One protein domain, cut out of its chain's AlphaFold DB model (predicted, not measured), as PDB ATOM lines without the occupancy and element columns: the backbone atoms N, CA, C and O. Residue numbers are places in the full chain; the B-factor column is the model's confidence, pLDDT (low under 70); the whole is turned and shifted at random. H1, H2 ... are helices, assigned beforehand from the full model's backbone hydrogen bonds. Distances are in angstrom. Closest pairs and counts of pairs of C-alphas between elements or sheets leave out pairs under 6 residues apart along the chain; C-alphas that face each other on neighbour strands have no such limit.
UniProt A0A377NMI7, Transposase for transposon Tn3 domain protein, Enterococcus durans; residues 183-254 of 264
ATOM      1  N   TYR A 183     210.623 184.279 131.664       49.91
ATOM      2  CA  TYR A 183     210.920 183.304 132.726       49.91
ATOM      3  C   TYR A 183     209.891 182.166 132.774       49.91
ATOM      4  O   TYR A 183     208.693 182.411 132.647       49.91
ATOM      5  N   ILE A 184     210.379 180.940 132.992       49.88
ATOM      6  CA  ILE A 184     209.606 179.685 132.974       49.88
ATOM      7  C   ILE A 184     208.574 179.638 134.116       49.88
ATOM      8  O   ILE A 184     207.401 179.389 133.848       49.88
ATOM      9  N   ASP A 185     208.962 179.995 135.345       51.44
ATOM     10  CA  ASP A 185     208.083 179.903 136.527       51.44
ATOM     11  C   ASP A 185     206.842 180.812 136.421       51.44
ATOM     12  O   ASP A 185     205.717 180.404 136.706       51.44
ATOM     13  N   GLY A 186     207.012 182.033 135.900       55.06
ATOM     14  CA  GLY A 186     205.896 182.961 135.682       55.06
ATOM     15  C   GLY A 186     204.929 182.520 134.573       55.06
ATOM     16  O   GLY A 186     203.764 182.924 134.572       55.06
ATOM     17  N   MET A 187     205.382 181.683 133.631       54.19
ATOM     18  CA  MET A 187     204.509 181.078 132.621       54.19
ATOM     19  C   MET A 187     203.689 179.925 133.208       54.19
ATOM     20  O   MET A 187     202.511 179.794 132.871       54.19
ATOM     21  N   GLU A 188     204.272 179.110 134.091       60.25
ATOM     22  CA  GLU A 188     203.573 177.995 134.744       60.25
ATOM     23  C   GLU A 188     202.437 178.478 135.650       60.25
ATOM     24  O   GLU A 188     201.323 177.949 135.569       60.25
ATOM     25  N   GLU A 189     202.659 179.526 136.446       61.47
ATOM     26  CA  GLU A 189     201.612 180.118 137.288       61.47
ATOM     27  C   GLU A 189     200.444 180.659 136.454       61.47
ATOM     28  O   GLU A 189     199.277 180.391 136.755       61.47
ATOM     29  N   GLN A 190     200.732 181.360 135.353       65.62
ATOM     30  CA  GLN A 190     199.695 181.874 134.453       65.62
ATOM     31  C   GLN A 190     198.921 180.761 133.750       65.62
ATOM     32  O   GLN A 190     197.698 180.849 133.637       65.62
ATOM     33  N   LEU A 191     199.598 179.706 133.292       69.06
ATOM     34  CA  LEU A 191     198.941 178.548 132.679       69.06
ATOM     35  C   LEU A 191     198.075 177.795 133.693       69.06
ATOM     36  O   LEU A 191     196.970 177.368 133.352       69.06
ATOM     37  N   THR A 192     198.534 177.683 134.938       72.50
ATOM     38  CA  THR A 192     197.791 177.045 136.031       72.50
ATOM     39  C   THR A 192     196.550 177.850 136.397       72.50
ATOM     40  O   THR A 192     195.448 177.296 136.445       72.50
ATOM     41  N   ALA A 193     196.684 179.165 136.574       77.56
ATOM     42  CA  ALA A 193     195.556 180.057 136.829       77.56
ATOM     43  C   ALA A 193     194.550 180.041 135.666       77.56
ATOM     44  O   ALA A 193     193.352 179.853 135.886       77.56
ATOM     45  N   LEU A 194     195.027 180.141 134.420       79.94
ATOM     46  CA  LEU A 194     194.186 180.078 133.222       79.94
ATOM     47  C   LEU A 194     193.442 178.744 133.125       79.94
ATOM     48  O   LEU A 194     192.236 178.729 132.872       79.94
ATOM     49  N   SER A 195     194.133 177.624 133.351       77.81
ATOM     50  CA  SER A 195     193.530 176.288 133.366       77.81
ATOM     51  C   SER A 195     192.454 176.173 134.447       77.81
ATOM     52  O   SER A 195     191.366 175.668 134.178       77.81
ATOM     53  N   THR A 196     192.719 176.712 135.639       83.38
ATOM     54  CA  THR A 196     191.787 176.698 136.775       83.38
ATOM     55  C   THR A 196     190.507 177.465 136.455       83.38
ATOM     56  O   THR A 196     189.417 176.910 136.570       83.38
ATOM     57  N   VAL A 197     190.624 178.706 135.972       85.88
ATOM     58  CA  VAL A 197     189.465 179.528 135.579       85.88
ATOM     59  C   VAL A 197     188.699 178.883 134.424       85.88
ATOM     60  O   VAL A 197     187.473 178.807 134.463       85.88
ATOM     61  N   THR A 198     189.406 178.349 133.423       85.44
ATOM     62  CA  THR A 198     188.783 177.639 132.294       85.44
ATOM     63  C   THR A 198     187.965 176.443 132.776       85.44
ATOM     64  O   THR A 198     186.823 176.264 132.361       85.44
ATOM     65  N   ASN A 199     188.523 175.624 133.670       86.56
ATOM     66  CA  ASN A 199     187.829 174.453 134.201       86.56
ATOM     67  C   ASN A 199     186.650 174.850 135.105       86.56
ATOM     68  O   ASN A 199     185.617 174.189 135.056       86.56
ATOM     69  N   ALA A 200     186.756 175.946 135.865       89.50
ATOM     70  CA  ALA A 200     185.649 176.481 136.659       89.50
ATOM     71  C   ALA A 200     184.471 176.936 135.780       89.50
ATOM     72  O   ALA A 200     183.322 176.635 136.093       89.50
ATOM     73  N   ILE A 201     184.752 177.595 134.649       89.88
ATOM     74  CA  ILE A 201     183.732 177.978 133.662       89.88
ATOM     75  C   ILE A 201     183.071 176.741 133.052       89.88
ATOM     76  O   ILE A 201     181.848 176.664 133.007       89.88
ATOM     77  N   ILE A 202     183.860 175.748 132.628       89.38
ATOM     78  CA  ILE A 202     183.331 174.493 132.068       89.38
ATOM     79  C   ILE A 202     182.419 173.789 133.077       89.38
ATOM     80  O   ILE A 202     181.342 173.317 132.716       89.38
ATOM     81  N   TYR A 203     182.836 173.731 134.341       89.62
ATOM     82  CA  TYR A 203     182.038 173.149 135.413       89.62
ATOM     83  C   TYR A 203     180.720 173.906 135.610       89.62
ATOM     84  O   TYR A 203     179.655 173.293 135.599       89.62
ATOM     85  N   TRP A 204     180.782 175.237 135.706       90.88
ATOM     86  CA  TRP A 204     179.598 176.088 135.827       90.88
ATOM     87  C   TRP A 204     178.638 175.878 134.649       90.88
ATOM     88  O   TRP A 204     177.464 175.589 134.860       90.88
ATOM     89  N   ASN A 205     179.142 175.904 133.416       92.50
ATOM     90  CA  ASN A 205     178.346 175.653 132.215       92.50
ATOM     91  C   ASN A 205     177.683 174.278 132.235       92.50
ATOM     92  O   ASN A 205     176.522 174.163 131.868       92.50
ATOM     93  N   THR A 206     178.403 173.243 132.668       91.56
ATOM     94  CA  THR A 206     177.868 171.876 132.729       91.56
ATOM     95  C   THR A 206     176.675 171.801 133.685       91.56
ATOM     96  O   THR A 206     175.637 171.260 133.313       91.56
ATOM     97  N   LEU A 207     176.781 172.419 134.868       91.25
ATOM     98  CA  LEU A 207     175.690 172.473 135.846       91.25
ATOM     99  C   LEU A 207     174.456 173.223 135.327       91.25
ATOM    100  O   LEU A 207     173.327 172.796 135.551       91.25
ATOM    101  N   TYR A 208     174.648 174.359 134.651       91.38
ATOM    102  CA  TYR A 208     173.517 175.128 134.123       91.38
ATOM    103  C   TYR A 208     172.909 174.490 132.876       91.38
ATOM    104  O   TYR A 208     171.691 174.534 132.731       91.38
ATOM    105  N   LEU A 209     173.710 173.858 132.011       91.62
ATOM    106  CA  LEU A 209     173.200 173.107 130.863       91.62
ATOM    107  C   LEU A 209     172.278 171.971 131.308       91.62
ATOM    108  O   LEU A 209     171.236 171.788 130.690       91.62
ATOM    109  N   GLU A 210     172.605 171.264 132.391       90.81
ATOM    110  CA  GLU A 210     171.716 170.250 132.970       90.81
ATOM    111  C   GLU A 210     170.351 170.847 133.345       90.81
ATOM    112  O   GLU A 210     169.319 170.347 132.903       90.81
ATOM    113  N   ARG A 211     170.327 171.993 134.045       90.69
ATOM    114  CA  ARG A 211     169.061 172.665 134.389       90.69
ATOM    115  C   ARG A 211     168.287 173.152 133.169       90.69
ATOM    116  O   ARG A 211     167.062 173.091 133.165       90.69
ATOM    117  N   VAL A 212     168.987 173.675 132.163       90.44
ATOM    118  CA  VAL A 212     168.363 174.120 130.910       90.44
ATOM    119  C   VAL A 212     167.726 172.930 130.199       90.44
ATOM    120  O   VAL A 212     166.589 173.040 129.762       90.44
ATOM    121  N   ILE A 213     168.404 171.781 130.138       91.88
ATOM    122  CA  ILE A 213     167.851 170.552 129.553       91.88
ATOM    123  C   ILE A 213     166.606 170.098 130.323       91.88
ATOM    124  O   ILE A 213     165.605 169.751 129.700       91.88
ATOM    125  N   ASP A 214     166.635 170.121 131.656       91.38
ATOM    126  CA  ASP A 214     165.473 169.753 132.472       91.38
ATOM    127  C   ASP A 214     164.279 170.680 132.226       91.38
ATOM    128  O   ASP A 214     163.157 170.206 132.052       91.38
ATOM    129  N   GLN A 215     164.516 171.989 132.133       90.44
ATOM    130  CA  GLN A 215     163.479 172.963 131.797       90.44
ATOM    131  C   GLN A 215     162.932 172.741 130.376       90.44
ATOM    132  O   GLN A 215     161.720 172.689 130.181       90.44
ATOM    133  N   MET A 216     163.810 172.523 129.394       91.25
ATOM    134  CA  MET A 216     163.421 172.242 128.008       91.25
ATOM    135  C   MET A 216     162.570 170.970 127.888       91.25
ATOM    136  O   MET A 216     161.631 170.933 127.091       91.25
ATOM    137  N   ARG A 217     162.847 169.937 128.698       91.62
ATOM    138  CA  ARG A 217     162.005 168.730 128.772       91.62
ATOM    139  C   ARG A 217     160.600 169.051 129.275       91.62
ATOM    140  O   ARG A 217     159.637 168.539 128.713       91.62
ATOM    141  N   VAL A 218     160.478 169.893 130.305       92.38
ATOM    142  CA  VAL A 218     159.177 170.336 130.843       92.38
ATOM    143  C   VAL A 218     158.399 171.149 129.806       92.38
ATOM    144  O   VAL A 218     157.188 170.987 129.681       92.38
ATOM    145  N   GLU A 219     159.090 171.973 129.023       91.81
ATOM    146  CA  GLU A 219     158.510 172.781 127.942       91.81
ATOM    147  C   GLU A 219     158.154 171.963 126.683       91.81
ATOM    148  O   GLU A 219     157.554 172.492 125.748       91.81
ATOM    149  N   GLY A 220     158.476 170.665 126.655       91.25
ATOM    150  CA  GLY A 220     158.118 169.750 125.569       91.25
ATOM    151  C   GLY A 220     159.094 169.738 124.389       91.25
ATOM    152  O   GLY A 220     158.756 169.222 123.321       91.25
ATOM    153  N   PHE A 221     160.305 170.280 124.548       91.12
ATOM    154  CA  PHE A 221     161.346 170.186 123.526       91.12
ATOM    155  C   PHE A 221     161.949 168.774 123.454       91.12
ATOM    156  O   PHE A 221     162.068 168.055 124.445       91.12
ATOM    157  N   ASP A 222     162.397 168.382 122.257       88.69
ATOM    158  CA  ASP A 222     163.123 167.125 122.059       88.69
ATOM    159  C   ASP A 222     164.560 167.230 122.598       88.69
ATOM    160  O   ASP A 222     165.437 167.838 121.972       88.69
ATOM    161  N   CYS A 223     164.778 166.585 123.747       88.75
ATOM    162  CA  CYS A 223     166.061 166.420 124.432       88.75
ATOM    163  C   CYS A 223     166.575 164.969 124.360       88.75
ATOM    164  O   CYS A 223     167.016 164.409 125.367       88.75
ATOM    165  N   SER A 224     166.491 164.337 123.188       89.44
ATOM    166  CA  SER A 224     167.090 163.021 122.928       89.44
ATOM    167  C   SER A 224     168.603 162.984 123.202       89.44
ATOM    168  O   SER A 224     169.312 163.983 123.051       89.44
ATOM    169  N   GLU A 225     169.127 161.805 123.563       84.56
ATOM    170  CA  GLU A 225     170.563 161.612 123.837       84.56
ATOM    171  C   GLU A 225     171.447 162.040 122.659       84.56
ATOM    172  O   GLU A 225     172.515 162.615 122.860       84.56
ATOM    173  N   GLU A 226     170.991 161.839 121.419       81.69
ATOM    174  CA  GLU A 226     171.724 162.266 120.224       81.69
ATOM    175  C   GLU A 226     171.945 163.789 120.186       81.69
ATOM    176  O   GLU A 226     173.006 164.256 119.766       81.69
ATOM    177  N   LYS A 227     170.966 164.578 120.646       82.75
ATOM    178  CA  LYS A 227     171.071 166.041 120.728       82.75
ATOM    179  C   LYS A 227     171.939 166.474 121.900       82.75
ATOM    180  O   LYS A 227     172.789 167.345 121.728       82.75
ATOM    181  N   ILE A 228     171.778 165.834 123.058       85.94
ATOM    182  CA  ILE A 228     172.589 166.124 124.251       85.94
ATOM    183  C   ILE A 228     174.073 165.848 123.972       85.94
ATOM    184  O   ILE A 228     174.923 166.665 124.316       85.94
ATOM    185  N   ASN A 229     174.392 164.770 123.252       78.62
ATOM    186  CA  ASN A 229     175.765 164.415 122.876       78.62
ATOM    187  C   ASN A 229     176.465 165.463 121.988       78.62
ATOM    188  O   ASN A 229     177.698 165.479 121.913       78.62
ATOM    189  N   LYS A 230     175.703 166.348 121.333       77.38
ATOM    190  CA  LYS A 230     176.224 167.451 120.507       77.38
ATOM    191  C   LYS A 230     176.498 168.723 121.320       77.38
ATOM    192  O   LYS A 230     177.135 169.639 120.799       77.38
ATOM    193  N   LEU A 231     176.050 168.796 122.575       83.44
ATOM    194  CA  LEU A 231     176.272 169.960 123.431       83.44
ATOM    195  C   LEU A 231     177.739 170.074 123.855       83.44
ATOM    196  O   LEU A 231     178.462 169.091 124.026       83.44
ATOM    197  N   SER A 232     178.178 171.318 124.043       84.19
ATOM    198  CA  SER A 232     179.525 171.642 124.498       84.19
ATOM    199  C   SER A 232     179.452 172.617 125.674       84.19
ATOM    200  O   SER A 232     178.897 173.704 125.518       84.19
ATOM    201  N   PRO A 233     180.065 172.303 126.831       88.25
ATOM    202  CA  PRO A 233     180.112 173.204 127.983       88.25
ATOM    203  C   PRO A 233     181.151 174.328 127.814       88.25
ATOM    204  O   PRO A 233     181.568 174.945 128.788       88.25
ATOM    205  N   LEU A 234     181.619 174.588 126.591       87.50
ATOM    206  CA  LEU A 234     182.627 175.609 126.281       87.50
ATOM    207  C   LEU A 234     182.012 176.948 125.851       87.50
ATOM    208  O   LEU A 234     182.733 177.816 125.375       87.50
ATOM    209  N   LEU A 235     180.695 177.115 125.994       87.06
ATOM    210  CA  LEU A 235     179.975 178.359 125.710       87.06
ATOM    211  C   LEU A 235     180.441 179.474 126.657       87.06
ATOM    212  O   LEU A 235     180.626 179.236 127.846       87.06
ATOM    213  N   PHE A 236     180.615 180.697 126.160       87.62
ATOM    214  CA  PHE A 236     181.120 181.797 126.995       87.62
ATOM    215  C   PHE A 236     180.512 183.167 126.694       87.62
ATOM    216  O   PHE A 236     180.867 184.142 127.346       87.62
ATOM    217  N   GLU A 237     179.575 183.252 125.748       86.19
ATOM    218  CA  GLU A 237     178.912 184.510 125.370       86.19
ATOM    219  C   GLU A 237     178.120 185.138 126.528       86.19
ATOM    220  O   GLU A 237     177.988 186.354 126.611       86.19
ATOM    221  N   HIS A 238     177.640 184.315 127.464       85.69
ATOM    222  CA  HIS A 238     176.917 184.753 128.659       85.69
ATOM    223  C   HIS A 238     177.845 185.226 129.797       85.69
ATOM    224  O   HIS A 238     177.361 185.637 130.854       85.69
ATOM    225  N   ILE A 239     179.172 185.147 129.625       86.44
ATOM    226  CA  ILE A 239     180.156 185.513 130.648       86.44
ATOM    227  C   ILE A 239     180.729 186.886 130.327       86.44
ATOM    228  O   ILE A 239     181.319 187.113 129.273       86.44
ATOM    229  N   ASN A 240     180.617 187.802 131.285       84.25
ATOM    230  CA  ASN A 240     181.308 189.075 131.195       84.25
ATOM    231  C   ASN A 240     182.773 188.917 131.637       84.25
ATOM    232  O   ASN A 240     183.027 188.713 132.820       84.25
ATOM    233  N   PHE A 241     183.720 189.029 130.701       80.81
ATOM    234  CA  PHE A 241     185.165 188.987 130.979       80.81
ATOM    235  C   PHE A 241     185.803 190.372 131.168       80.81
ATOM    236  O   PHE A 241     186.943 190.466 131.631       80.81
ATOM    237  N   VAL A 242     185.105 191.460 130.822       77.62
ATOM    238  CA  VAL A 242     185.673 192.816 130.823       77.62
ATOM    239  C   VAL A 242     184.673 193.820 131.376       77.62
ATOM    240  O   VAL A 242     183.593 194.022 130.834       77.62
ATOM    241  N   GLY A 243     185.068 194.538 132.425       75.75
ATOM    242  CA  GLY A 243     184.279 195.636 132.969       75.75
ATOM    243  C   GLY A 243     184.229 195.614 134.486       75.75
ATOM    244  O   GLY A 243     185.165 195.174 135.152       75.75
ATOM    245  N   LYS A 244     183.137 196.143 135.039       75.19
ATOM    246  CA  LYS A 244     182.931 196.225 136.486       75.19
ATOM    247  C   LYS A 244     182.219 194.975 136.986       75.19
ATOM    248  O   LYS A 244     181.122 194.657 136.535       75.19
ATOM    249  N   TYR A 245     182.829 194.331 137.969       76.88
ATOM    250  CA  TYR A 245     182.253 193.199 138.679       76.88
ATOM    251  C   TYR A 245     181.662 193.668 140.002       76.88
ATOM    252  O   TYR A 245     182.280 194.451 140.724       76.88
ATOM    253  N   SER A 246     180.473 193.174 140.335       74.00
ATOM    254  CA  SER A 246     179.907 193.332 141.671       74.00
ATOM    255  C   SER A 246     179.902 191.977 142.361       74.00
ATOM    256  O   SER A 246     179.139 191.085 141.999       74.00
ATOM    257  N   PHE A 247     180.761 191.823 143.363       74.06
ATOM    258  CA  PHE A 247     180.803 190.636 144.209       74.06
ATOM    259  C   PHE A 247     179.855 190.834 145.393       74.06
ATOM    260  O   PHE A 247     180.278 190.986 146.535       74.06
ATOM    261  N   ARG A 248     178.551 190.900 145.115       76.38
ATOM    262  CA  ARG A 248     177.538 190.813 146.171       76.38
ATOM    263  C   ARG A 248     177.259 189.342 146.430       76.38
ATOM    264  O   ARG A 248     176.781 188.636 145.545       76.38
ATOM    265  N   TYR A 249     177.606 188.888 147.627       70.00
ATOM    266  CA  TYR A 249     177.295 187.536 148.059       70.00
ATOM    267  C   TYR A 249     175.787 187.423 148.297       70.00
ATOM    268  O   TYR A 249     175.250 188.069 149.195       70.00
ATOM    269  N   ASP A 250     175.112 186.622 147.478       76.56
ATOM    270  CA  ASP A 250     173.697 186.321 147.654       76.56
ATOM    271  C   ASP A 250     173.555 185.113 148.585       76.56
ATOM    272  O   ASP A 250     174.018 184.012 148.278       76.56
ATOM    273  N   LEU A 251     172.919 185.330 149.738       76.31
ATOM    274  CA  LEU A 251     172.633 184.288 150.724       76.31
ATOM    275  C   LEU A 251     171.821 183.132 150.122       76.31
ATOM    276  O   LEU A 251     171.972 182.001 150.582       76.31
ATOM    277  N   CYS A 252     171.027 183.394 149.080       72.94
ATOM    278  CA  CYS A 252     170.234 182.387 148.376       72.94
ATOM    279  C   CYS A 252     171.098 181.376 147.604       72.94
ATOM    280  O   CYS A 252     170.606 180.311 147.253       72.94
ATOM    281  N   LEU A 253     172.382 181.677 147.364       75.81
ATOM    282  CA  LEU A 253     173.344 180.795 146.683       75.81
ATOM    283  C   LEU A 253     174.193 179.963 147.660       75.81
ATOM    284  O   LEU A 253     175.137 179.281 147.249       75.81
ATOM    285  N   LYS A 254     173.896 180.012 148.967       75.00
ATOM    286  CA  LYS A 254     174.553 179.155 149.965       75.00
ATOM    287  C   LYS A 254     174.341 177.672 149.645       75.00
ATOM    288  O   LYS A 254     173.371 177.293 149.004       75.00
TER     289      LYS A 254
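AT A GLANCE: This is residues 183 to 254 of the 264 residues of the protein "Transposase for transposon Tn3 domain protein" of Enterococcus durans (UniProt A0A377NMI7). One long, straight helix, H1, makes the longest axis, and the chain after it folds back beside it through the short helix H2. Residues 183 to 197 stick out at one end, and residues 240 to 254, with short H3, stick out from the body as a free tail. The printed part has 72 residues, with three named helices and no named strand; it is all helix in class. It is only just loose, close to extended, with a radius of gyration of the C-alphas of 16.8 A and spans of 54 by 33 by 23 A.

IN THESE COORDINATES: H1, residues 184 to 218, runs 51.3 A from C-alpha 184 at (209.606, 179.685, 132.974). H2 is residues 225 to 228. H3, residues 251 to 254, ends at C-alpha 254 at (174.553, 179.155, 149.965).

HOW THE PARTS SIT: H1 and H2 are only just apart, their closest C-alphas at 8.4 A. H3 is apart from both. Every O i to N i+4 pair of H1 is within hydrogen-bond range; H2 and H3 are too short for such a pair.

THE WHOLE: The C-alphas of Tyr 183 and Gly 220, the two farthest apart, are 55.0 A apart. The printed part has no cut. The link from H2 to H3, 22 residues, is long. Residues 183 to 191 have pLDDT under 70.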